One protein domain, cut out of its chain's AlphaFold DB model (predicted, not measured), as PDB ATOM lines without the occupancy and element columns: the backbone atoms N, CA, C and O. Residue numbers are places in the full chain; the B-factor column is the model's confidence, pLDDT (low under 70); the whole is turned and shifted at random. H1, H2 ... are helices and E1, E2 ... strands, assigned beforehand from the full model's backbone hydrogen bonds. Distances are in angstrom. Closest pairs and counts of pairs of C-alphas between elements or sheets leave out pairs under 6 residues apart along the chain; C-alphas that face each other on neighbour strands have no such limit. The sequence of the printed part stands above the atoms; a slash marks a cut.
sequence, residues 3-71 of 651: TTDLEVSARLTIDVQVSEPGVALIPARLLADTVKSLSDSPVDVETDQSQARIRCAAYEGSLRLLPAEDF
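AT A GLANCE: This is residues 3 to 71 of the 651 residues of the protein "DNA replication and repair protein RecF" of Actinobacteria bacterium (UniProt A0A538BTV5). A small three-stranded sheet, E2, E3 and E4, has one helix, H1, over one of its faces and running along its strands, while E1 and the turn before it reach away as an arm whose residues 5 to 10 stick out at one end of the longest axis. A wide loop, residues 13 to 27, leads from E1 to H1. The printed part has 69 residues with one named helix and four named strands, in the order E1, H1, E2, E3, E4; under half of the residues, 32, are in named elements, and the class is mixed, helices and strands. The sheet runs E2, E3, E4 and is antiparallel. The whole is only just compact, close to loose, with a radius of gyration of the C-alphas of 12.8 A, and it is elongated, with spans of 38 by 24 by 22 A.

HOW THE PARTS SIT: Residues 3 to 4 pair antiparallel with residues 9 to 10 of E1, residues 8 to 12, a strand that pairs with no named strand. H1, residues 28 to 37, is apart from E1. E2, residues 43 to 47, E3, residues 51 to 56, and E4, residues 59 to 64, form a meander, each strand the antiparallel neighbour of the one before; E1 is apart from these three. E2 and E3 are a hairpin with directions at 164 degrees; N 44 and O 55 are within hydrogen-bond range at 2.9 A, as are N 53 and O 46 at 2.8 A. E3 and E4 are a hairpin too, at 162 degrees, with N 54 and O 61 within range at 2.8 A. E2 and E4 are the edge strands. H1 is on the sheet at a height of 10.0 A, over E3 and only just not over E4, on which 2 of its 10 C-alphas fall. On the local plane H1 stands at 12 degrees to E3, along the strands. The closest C-alphas of H1 and E4, those of Leu 31 and Leu 63, are 7.7 A apart. In H1 every O i to N i+4 pair is within hydrogen-bond range.

IN THESE COORDINATES: E1 runs 13.4 A from C-alpha 8 at (6.405, 3.678, 31.754). H1 runs 14.4 A from C-alpha 28 at (-4.905, -2.564, 38.601). E2 measures 13.2 A, E3 16.4 A and E4 16.8 A, ending at C-alpha 64 at (-11.808, -0.591, 47.324).

THE WHOLE: The two C-alphas farthest apart, those of Glu 7 and Ala 58, are 38.6 A apart. The printed part has no cut. The link from E1 to H1 is long, with 15 residues; those from H1 to E2, E2 to E3 and E3 to E4 are tight. The mean pLDDT of the printed part is 90.9, and no printed residue is under 70.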
ATOM      1  N   THR A   3      -2.395   4.108  33.708       90.81
ATOM      2  CA  THR A   3      -1.490   3.405  34.633       90.81
ATOM      3  C   THR A   3      -0.052   3.898  34.457       90.81
ATOM      4  O   THR A   3       0.286   4.423  33.397       90.81
ATOM      5  N   THR A   4       0.776   3.786  35.496       88.50
ATOM      6  CA  THR A   4       2.188   4.185  35.459       88.50
ATOM      7  C   THR A   4       2.983   3.540  36.591       88.50
ATOM      8  O   THR A   4       2.449   3.354  37.685       88.50
ATOM      9  N   ASP A   5       4.251   3.228  36.332       85.62
ATOM     10  CA  ASP A   5       5.268   2.874  37.334       85.62
ATOM     11  C   ASP A   5       6.367   3.953  37.460       85.62
ATOM     12  O   ASP A   5       7.404   3.718  38.075       85.62
ATOM     13  N   LEU A   6       6.104   5.155  36.923       82.56
ATOM     14  CA  LEU A   6       7.002   6.318  36.808       82.56
ATOM     15  C   LEU A   6       8.101   6.206  35.738       82.56
ATOM     16  O   LEU A   6       8.701   7.232  35.393       82.56
ATOM     17  N   GLU A   7       8.343   5.017  35.188       80.00
ATOM     18  CA  GLU A   7       9.254   4.797  34.057       80.00
ATOM     19  C   GLU A   7       8.490   4.607  32.748       80.00
ATOM     20  O   GLU A   7       8.898   5.119  31.701       80.00
ATOM     21  N   VAL A   8       7.357   3.915  32.827       86.62
ATOM     22  CA  VAL A   8       6.405   3.678  31.754       86.62
ATOM     23  C   VAL A   8       5.025   4.113  32.224       86.62
ATOM     24  O   VAL A   8       4.581   3.790  33.324       86.62
ATOM     25  N   SER A   9       4.311   4.834  31.368       90.94
ATOM     26  CA  SER A   9       2.907   5.172  31.570       90.94
ATOM     27  C   SER A   9       2.087   4.772  30.355       90.94
ATOM     28  O   SER A   9       2.543   4.894  29.223       90.94
ATOM     29  N   ALA A  10       0.871   4.290  30.587       90.25
ATOM     30  CA  ALA A  10      -0.058   3.910  29.536       90.25
ATOM     31  C   ALA A  10      -1.422   4.557  29.783       90.25
ATOM     32  O   ALA A  10      -1.944   4.533  30.900       90.25
ATOM     33  N   ARG A  11      -2.013   5.119  28.731       91.25
ATOM     34  CA  ARG A  11      -3.350   5.713  28.706       91.25
ATOM     35  C   ARG A  11      -4.155   5.019  27.612       91.25
ATOM     36  O   ARG A  11      -3.782   5.087  26.452       91.25
ATOM     37  N   LEU A  12      -5.247   4.360  27.984       89.81
ATOM     38  CA  LEU A  12      -6.172   3.694  27.069       89.81
ATOM     39  C   LEU A  12      -7.521   4.413  27.080       89.81
ATOM     40  O   LEU A  12      -8.147   4.536  28.139       89.81
ATOM     41  N   THR A  13      -7.983   4.844  25.916       88.88
ATOM     42  CA  THR A  13      -9.329   5.381  25.710       88.88
ATOM     43  C   THR A  13     -10.255   4.254  25.269       88.88
ATOM     44  O   THR A  13      -9.930   3.507  24.351       88.88
ATOM     45  N   ILE A  14     -11.387   4.114  25.957       87.75
ATOM     46  CA  ILE A  14     -12.409   3.102  25.681       87.75
ATOM     47  C   ILE A  14     -13.741   3.835  25.571       87.75
ATOM     48  O   ILE A  14     -14.046   4.669  26.427       87.75
ATOM     49  N   ASP A  15     -14.528   3.504  24.553       86.94
ATOM     50  CA  ASP A  15     -15.884   4.022  24.410       86.94
ATOM     51  C   ASP A  15     -16.805   3.367  25.447       86.94
ATOM     52  O   ASP A  15     -16.956   2.145  25.493       86.94
ATOM     53  N   VAL A  16     -17.419   4.188  26.298       89.50
ATOM     54  CA  VAL A  16     -18.319   3.755  27.375       89.50
ATOM     55  C   VAL A  16     -19.554   4.652  27.429       89.50
ATOM     56  O   VAL A  16     -19.495   5.832  27.083       89.50
ATOM     57  N   GLN A  17     -20.686   4.111  27.888       91.88
ATOM     58  CA  GLN A  17     -21.851   4.931  28.222       91.88
ATOM     59  C   GLN A  17     -21.649   5.538  29.612       91.88
ATOM     60  O   GLN A  17     -21.540   4.815  30.599       91.88
ATOM     61  N   VAL A  18     -21.578   6.868  29.685       90.56
ATOM     62  CA  VAL A  18     -21.330   7.601  30.934       90.56
ATOM     63  C   VAL A  18     -22.619   8.262  31.403       90.56
ATOM     64  O   VAL A  18     -23.127   9.162  30.738       90.56
ATOM     65  N   SER A  19     -23.119   7.842  32.564       90.94
ATOM     66  CA  SER A  19     -24.227   8.522  33.245       90.94
ATOM     67  C   SER A  19     -23.748   9.788  33.961       90.94
ATOM     68  O   SER A  19     -24.336  10.853  33.791       90.94
ATOM     69  N   GLU A  20     -22.652   9.688  34.721       90.25
ATOM     70  CA  GLU A  20     -22.042  10.799  35.463       90.25
ATOM     71  C   GLU A  20     -20.510  10.785  35.283       90.25
ATOM     72  O   GLU A  20     -19.884   9.741  35.493       90.25
ATOM     73  N   PRO A  21     -19.875  11.905  34.880       89.44
ATOM     74  CA  PRO A  21     -18.418  11.988  34.777       89.44
ATOM     75  C   PRO A  21     -17.732  11.913  36.148       89.44
ATOM     76  O   PRO A  21     -18.169  12.556  37.101       89.44
ATOM     77  N   GLY A  22     -16.602  11.207  36.234       89.94
ATOM     78  CA  GLY A  22     -15.838  11.085  37.475       89.94
ATOM     79  C   GLY A  22     -14.428  10.528  37.282       89.94
ATOM     80  O   GLY A  22     -14.031  10.167  36.172       89.94
ATOM     81  N   VAL A  23     -13.669  10.466  38.379       90.19
ATOM     82  CA  VAL A  23     -12.317   9.888  38.439       90.19
ATOM     83  C   VAL A  23     -12.253   8.929  39.622       90.19
ATOM     84  O   VAL A  23     -12.649   9.283  40.728       90.19
ATOM     85  N   ALA A  24     -11.730   7.727  39.393       92.00
ATOM     86  CA  ALA A  24     -11.519   6.724  40.427       92.00
ATOM     87  C   ALA A  24     -10.172   6.027  40.217       92.00
ATOM     88  O   ALA A  24      -9.821   5.678  39.086       92.00
ATOM     89  N   LEU A  25      -9.435   5.799  41.306       93.25
ATOM     90  CA  LEU A  25      -8.193   5.034  41.287       93.25
ATOM     91  C   LEU A  25      -8.445   3.628  41.843       93.25
ATOM     92  O   LEU A  25      -8.852   3.464  42.990       93.25
ATOM     93  N   ILE A  26      -8.216   2.606  41.016       93.56
ATOM     94  CA  ILE A  26      -8.536   1.204  41.322       93.56
ATOM     95  C   ILE A  26      -7.247   0.365  41.283       93.56
ATOM     96  O   ILE A  26      -6.450   0.537  40.356       93.56
ATOM     97  N   PRO A  27      -7.030  -0.582  42.219       92.19
ATOM     98  CA  PRO A  27      -5.902  -1.510  42.155       92.19
ATOM     99  C   PRO A  27      -5.893  -2.334  40.855       92.19
ATOM    100  O   PRO A  27      -6.718  -3.230  40.658       92.19
ATOM    101  N   ALA A  28      -4.924  -2.057  39.976       90.00
ATOM    102  CA  ALA A  28      -4.905  -2.564  38.601       90.00
ATOM    103  C   ALA A  28      -4.940  -4.099  38.496       90.00
ATOM    104  O   ALA A  28      -5.686  -4.642  37.685       90.00
ATOM    105  N   ARG A  29      -4.174  -4.809  39.339       90.25
ATOM    106  CA  ARG A  29      -4.116  -6.282  39.323       90.25
ATOM    107  C   ARG A  29      -5.464  -6.917  39.663       90.25
ATOM    108  O   ARG A  29      -5.902  -7.816  38.959       90.25
ATOM    109  N   LEU A  30      -6.136  -6.410  40.698       91.56
ATOM    110  CA  LEU A  30      -7.452  -6.912  41.100       91.56
ATOM    111  C   LEU A  30      -8.507  -6.624  40.033       91.56
ATOM    112  O   LEU A  30      -9.309  -7.502  39.727       91.56
ATOM    113  N   LEU A  31      -8.485  -5.426  39.440       92.00
ATOM    114  CA  LEU A  31      -9.389  -5.083  38.344       92.00
ATOM    115  C   LEU A  31      -9.174  -6.008  37.139       92.00
ATOM    116  O   LEU A  31     -10.139  -6.546  36.605       92.00
ATOM    117  N   ALA A  32      -7.921  -6.242  36.745       90.56
ATOM    118  CA  ALA A  32      -7.587  -7.115  35.625       90.56
ATOM    119  C   ALA A  32      -8.005  -8.575  35.871       90.56
ATOM    120  O   ALA A  32      -8.604  -9.188  34.988       90.56
ATOM    121  N   ASP A  33      -7.724  -9.119  37.059       92.31
ATOM    122  CA  ASP A  33      -8.122 -10.483  37.433       92.31
ATOM    123  C   ASP A  33      -9.653 -10.618  37.476       92.31
ATOM    124  O   ASP A  33     -10.199 -11.610  36.994       92.31
ATOM    125  N   THR A  34     -10.350  -9.584  37.966       91.56
ATOM    126  CA  THR A  34     -11.817  -9.527  37.968       91.56
ATOM    127  C   THR A  34     -12.353  -9.571  36.543       91.56
ATOM    128  O   THR A  34     -13.091 -10.493  36.215       91.56
ATOM    129  N   VAL A  35     -11.933  -8.645  35.673       89.44
ATOM    130  CA  VAL A  35     -12.414  -8.540  34.284       89.44
ATOM    131  C   VAL A  35     -12.150  -9.825  33.492       89.44
ATOM    132  O   VAL A  35     -13.039 -10.290  32.789       89.44
ATOM    133  N   LYS A  36     -10.978 -10.457  33.655       91.25
ATOM    134  CA  LYS A  36     -10.647 -11.737  32.991       91.25
ATOM    135  C   LYS A  36     -11.548 -12.902  33.404       91.25
ATOM    136  O   LYS A  36     -11.634 -13.880  32.669       91.25
ATOM    137  N   SER A  37     -12.157 -12.828  34.586       91.81
ATOM    138  CA  SER A  37     -13.059 -13.864  35.098       91.81
ATOM    139  C   SER A  37     -14.524 -13.657  34.705       91.81
ATOM    140  O   SER A  37     -15.334 -14.563  34.906       91.81
ATOM    141  N   LEU A  38     -14.874 -12.480  34.171       93.12
ATOM    142  CA  LEU A  38     -16.248 -12.159  33.797       93.12
ATOM    143  C   LEU A  38     -16.665 -12.919  32.535       93.12
ATOM    144  O   LEU A  38     -15.856 -13.213  31.656       93.12
ATOM    145  N   SER A  39     -17.959 -13.218  32.445       91.00
ATOM    146  CA  SER A  39     -18.572 -13.704  31.210       91.00
ATOM    147  C   SER A  39     -18.580 -12.616  30.137       91.00
ATOM    148  O   SER A  39     -18.592 -11.430  30.458       91.00
ATOM    149  N   ASP A  40     -18.670 -13.023  28.872       92.19
ATOM    150  CA  ASP A  40     -18.852 -12.114  27.736       92.19
ATOM    151  C   ASP A  40     -20.257 -11.474  27.772       92.19
ATOM    152  O   ASP A  40     -21.240 -12.009  27.255       92.19
ATOM    153  N   SER A  41     -20.402 -10.392  28.538       92.81
ATOM    154  CA  SER A  41     -21.647  -9.652  28.783       92.81
ATOM    155  C   SER A  41     -21.331  -8.200  29.180       92.81
ATOM    156  O   SER A  41     -20.210  -7.932  29.618       92.81
ATOM    157  N   PRO A  42     -22.286  -7.254  29.046       91.56
ATOM    158  CA  PRO A  42     -22.074  -5.864  29.445       91.56
ATOM    159  C   PRO A  42     -21.608  -5.744  30.900       91.56
ATOM    160  O   PRO A  42     -22.143  -6.416  31.786       91.56
ATOM    161  N   VAL A  43     -20.610  -4.887  31.120       93.12
ATOM    162  CA  VAL A  43     -20.020  -4.630  32.435       93.12
ATOM    163  C   VAL A  43     -20.398  -3.224  32.882       93.12
ATOM    164  O   VAL A  43     -19.982  -2.249  32.260       93.12
ATOM    165  N   ASP A  44     -21.137  -3.127  33.981       92.88
ATOM    166  CA  ASP A  44     -21.455  -1.857  34.628       92.88
ATOM    167  C   ASP A  44     -20.452  -1.587  35.750       92.88
ATOM    168  O   ASP A  44     -20.190  -2.453  36.592       92.88
ATOM    169  N   VAL A  45     -19.906  -0.370  35.776       92.25
ATOM    170  CA  VAL A  45     -18.996   0.091  36.829       92.25
ATOM    171  C   VAL A  45     -19.579   1.340  37.474       92.25
ATOM    172  O   VAL A  45     -19.748   2.365  36.819       92.25
ATOM    173  N   GLU A  46     -19.869   1.256  38.768       93.62
ATOM    174  CA  GLU A  46     -20.421   2.350  39.571       93.62
ATOM    175  C   GLU A  46     -19.457   2.657  40.718       93.62
ATOM    176  O   GLU A  46     -19.038   1.752  41.440       93.62
ATOM    177  N   THR A  47     -19.075   3.920  40.895       92.06
ATOM    178  CA  THR A  47     -18.088   4.317  41.910       92.06
ATOM    179  C   THR A  47     -18.703   5.241  42.950       92.06
ATOM    180  O   THR A  47     -19.318   6.241  42.591       92.06
ATOM    181  N   ASP A  48     -18.475   4.946  44.229       86.62
ATOM    182  CA  ASP A  48     -18.688   5.886  45.334       86.62
ATOM    183  C   ASP A  48     -17.338   6.417  45.867       86.62
ATOM    184  O   ASP A  48     -16.296   6.194  45.258       86.62
ATOM    185  N   GLN A  49     -17.323   7.137  46.996       80.56
ATOM    186  CA  GLN A  49     -16.083   7.690  47.577       80.56
ATOM    187  C   GLN A  49     -15.090   6.624  48.081       80.56
ATOM    188  O   GLN A  49     -13.958   6.951  48.425       80.56
ATOM    189  N   SER A  50     -15.504   5.361  48.183       88.44
ATOM    190  CA  SER A  50     -14.757   4.296  48.857       88.44
ATOM    191  C   SER A  50     -14.573   3.032  48.018       88.44
ATOM    192  O   SER A  50     -13.603   2.297  48.230       88.44
ATOM    193  N   GLN A  51     -15.495   2.736  47.097       94.38
ATOM    194  CA  GLN A  51     -15.520   1.487  46.340       94.38
ATOM    195  C   GLN A  51     -15.988   1.683  44.892       94.38
ATOM    196  O   GLN A  51     -16.867   2.493  44.607       94.38
ATOM    197  N   ALA A  52     -15.435   0.872  43.990       94.50
ATOM    198  CA  ALA A  52     -15.974   0.608  42.661       94.50
ATOM    199  C   ALA A  52     -16.780  -0.694  42.697       94.50
ATOM    200  O   ALA A  52     -16.215  -1.756  42.963       94.50
ATOM    201  N   ARG A  53     -18.083  -0.630  42.431       94.62
ATOM    202  CA  ARG A  53     -18.942  -1.799  42.206       94.62
ATOM    203  C   ARG A  53     -18.897  -2.183  40.735       94.62
ATOM    204  O   ARG A  53     -19.048  -1.325  39.875       94.62
ATOM    205  N   ILE A  54     -18.696  -3.468  40.469       95.12
ATOM    206  CA  ILE A  54     -18.608  -4.050  39.130       95.12
ATOM    207  C   ILE A  54     -19.719  -5.090  39.008       95.12
ATOM    208  O   ILE A  54     -19.777  -6.026  39.811       95.12
ATOM    209  N   ARG A  55     -20.592  -4.933  38.011       94.88
ATOM    210  CA  ARG A  55     -21.676  -5.874  37.702       94.88
ATOM    211  C   ARG A  55     -21.520  -6.406  36.285       94.88
ATOM    212  O   ARG A  55     -21.238  -5.641  35.372       94.88
ATOM    213  N   CYS A  56     -21.701  -7.709  36.103       96.06
ATOM    214  CA  CYS A  56     -21.715  -8.352  34.790       96.06
ATOM    215  C   CYS A  56     -22.544  -9.638  34.859       96.06
ATOM    216  O   CYS A  56     -22.188 -10.574  35.576       96.06
ATOM    217  N   ALA A  57     -23.661  -9.694  34.131       93.19
ATOM    218  CA  ALA A  57     -24.617 -10.802  34.203       93.19
ATOM    219  C   ALA A  57     -25.017 -11.146  35.660       93.19
ATOM    220  O   ALA A  57     -25.651 -10.336  36.328       93.19
ATOM    221  N   ALA A  58     -24.666 -12.339  36.158       90.75
ATOM    222  CA  ALA A  58     -24.950 -12.772  37.533       90.75
ATOM    223  C   ALA A  58     -23.857 -12.386  38.549       90.75
ATOM    224  O   ALA A  58     -24.006 -12.653  39.743       90.75
ATOM    225  N   TYR A  59     -22.747 -11.808  38.090       93.81
ATOM    226  CA  TYR A  59     -21.654 -11.361  38.942       93.81
ATOM    227  C   TYR A  59     -21.919  -9.943  39.460       93.81
ATOM    228  O   TYR A  59     -22.172  -9.025  38.680       93.81
ATOM    229  N   GLU A  60     -21.784  -9.759  40.772       94.25
ATOM    230  CA  GLU A  60     -21.699  -8.457  41.432       94.25
ATOM    231  C   GLU A  60     -20.573  -8.513  42.469       94.25
ATOM    232  O   GLU A  60     -20.539  -9.398  43.329       94.25
ATOM    233  N   GLY A  61     -19.637  -7.573  42.380       93.06
ATOM    234  CA  GLY A  61     -18.512  -7.452  43.302       93.06
ATOM    235  C   GLY A  61     -18.121  -5.996  43.515       93.06
ATOM    236  O   GLY A  61     -18.550  -5.112  42.775       93.06
ATOM    237  N   SER A  62     -17.301  -5.728  44.531       94.25
ATOM    238  CA  SER A  62     -16.752  -4.391  44.760       94.25
ATOM    239  C   SER A  62     -15.258  -4.413  45.070       94.25
ATOM    240  O   SER A  62     -14.744  -5.310  45.740       94.25
ATOM    241  N   LEU A  63     -14.553  -3.401  44.568       94.81
ATOM    242  CA  LEU A  63     -13.135  -3.154  44.803       94.81
ATOM    243  C   LEU A  63     -12.985  -1.854  45.589       94.81
ATOM    244  O   LEU A  63     -13.633  -0.862  45.272       94.81
ATOM    245  N   ARG A  64     -12.121  -1.835  46.608       94.88
ATOM    246  CA  ARG A  64     -11.808  -0.591  47.324       94.88
ATOM    247  C   ARG A  64     -11.018   0.355  46.426       94.88
ATOM    248  O   ARG A  64     -10.076  -0.081  45.762       94.88
ATOM    249  N   LEU A  65     -11.399   1.628  46.447       94.25
ATOM    250  CA  LEU A  65     -10.680   2.690  45.758       94.25
ATOM    251  C   LEU A  65      -9.435   3.101  46.544       94.25
ATOM    252  O   LEU A  65      -9.374   2.980  47.770       94.25
ATOM    253  N   LEU A  66      -8.450   3.596  45.808       92.56
ATOM    254  CA  LEU A  66      -7.317   4.347  46.330       92.56
ATOM    255  C   LEU A  66      -7.606   5.855  46.174       92.56
ATOM    256  O   LEU A  66      -8.447   6.217  45.342       92.56
ATOM    257  N   PRO A  67      -6.934   6.737  46.932       91.19
ATOM    258  CA  PRO A  67      -7.076   8.183  46.760       91.19
ATOM    259  C   PRO A  67      -6.661   8.600  45.345       91.19
ATOM    260  O   PRO A  67      -5.580   8.248  44.878       91.19
ATOM    261  N   ALA A  68      -7.524   9.319  44.627       87.88
ATOM    262  CA  ALA A  68      -7.257   9.680  43.233       87.88
ATOM    263  C   ALA A  68      -6.110  10.696  43.110       87.88
ATOM    264  O   ALA A  68      -5.371  10.680  42.128       87.88
ATOM    265  N   GLU A  69      -5.943  11.541  44.126       87.81
ATOM    266  CA  GLU A  69      -4.856  12.505  44.279       87.81
ATOM    267  C   GLU A  69      -3.469  11.860  44.424       87.81
ATOM    268  O   GLU A  69      -2.469  12.522  44.144       87.81
ATOM    269  N   ASP A  70      -3.398  10.577  44.798       88.19
ATOM    270  CA  ASP A  70      -2.136   9.834  44.867       88.19
ATOM    271  C   ASP A  70      -1.629   9.439  43.469       88.19
ATOM    272  O   ASP A  70      -0.472   9.037  43.314       88.19
ATOM    273  N   PHE A  71      -2.473   9.536  42.431       89.25
ATOM    274  CA  PHE A  71      -2.047   9.250  41.067       89.25
ATOM    275  C   PHE A  71      -1.185  10.402  40.524       89.25
ATOM    276  O   PHE A  71      -1.630  11.554  40.504       89.25
TER     277      PHE A  71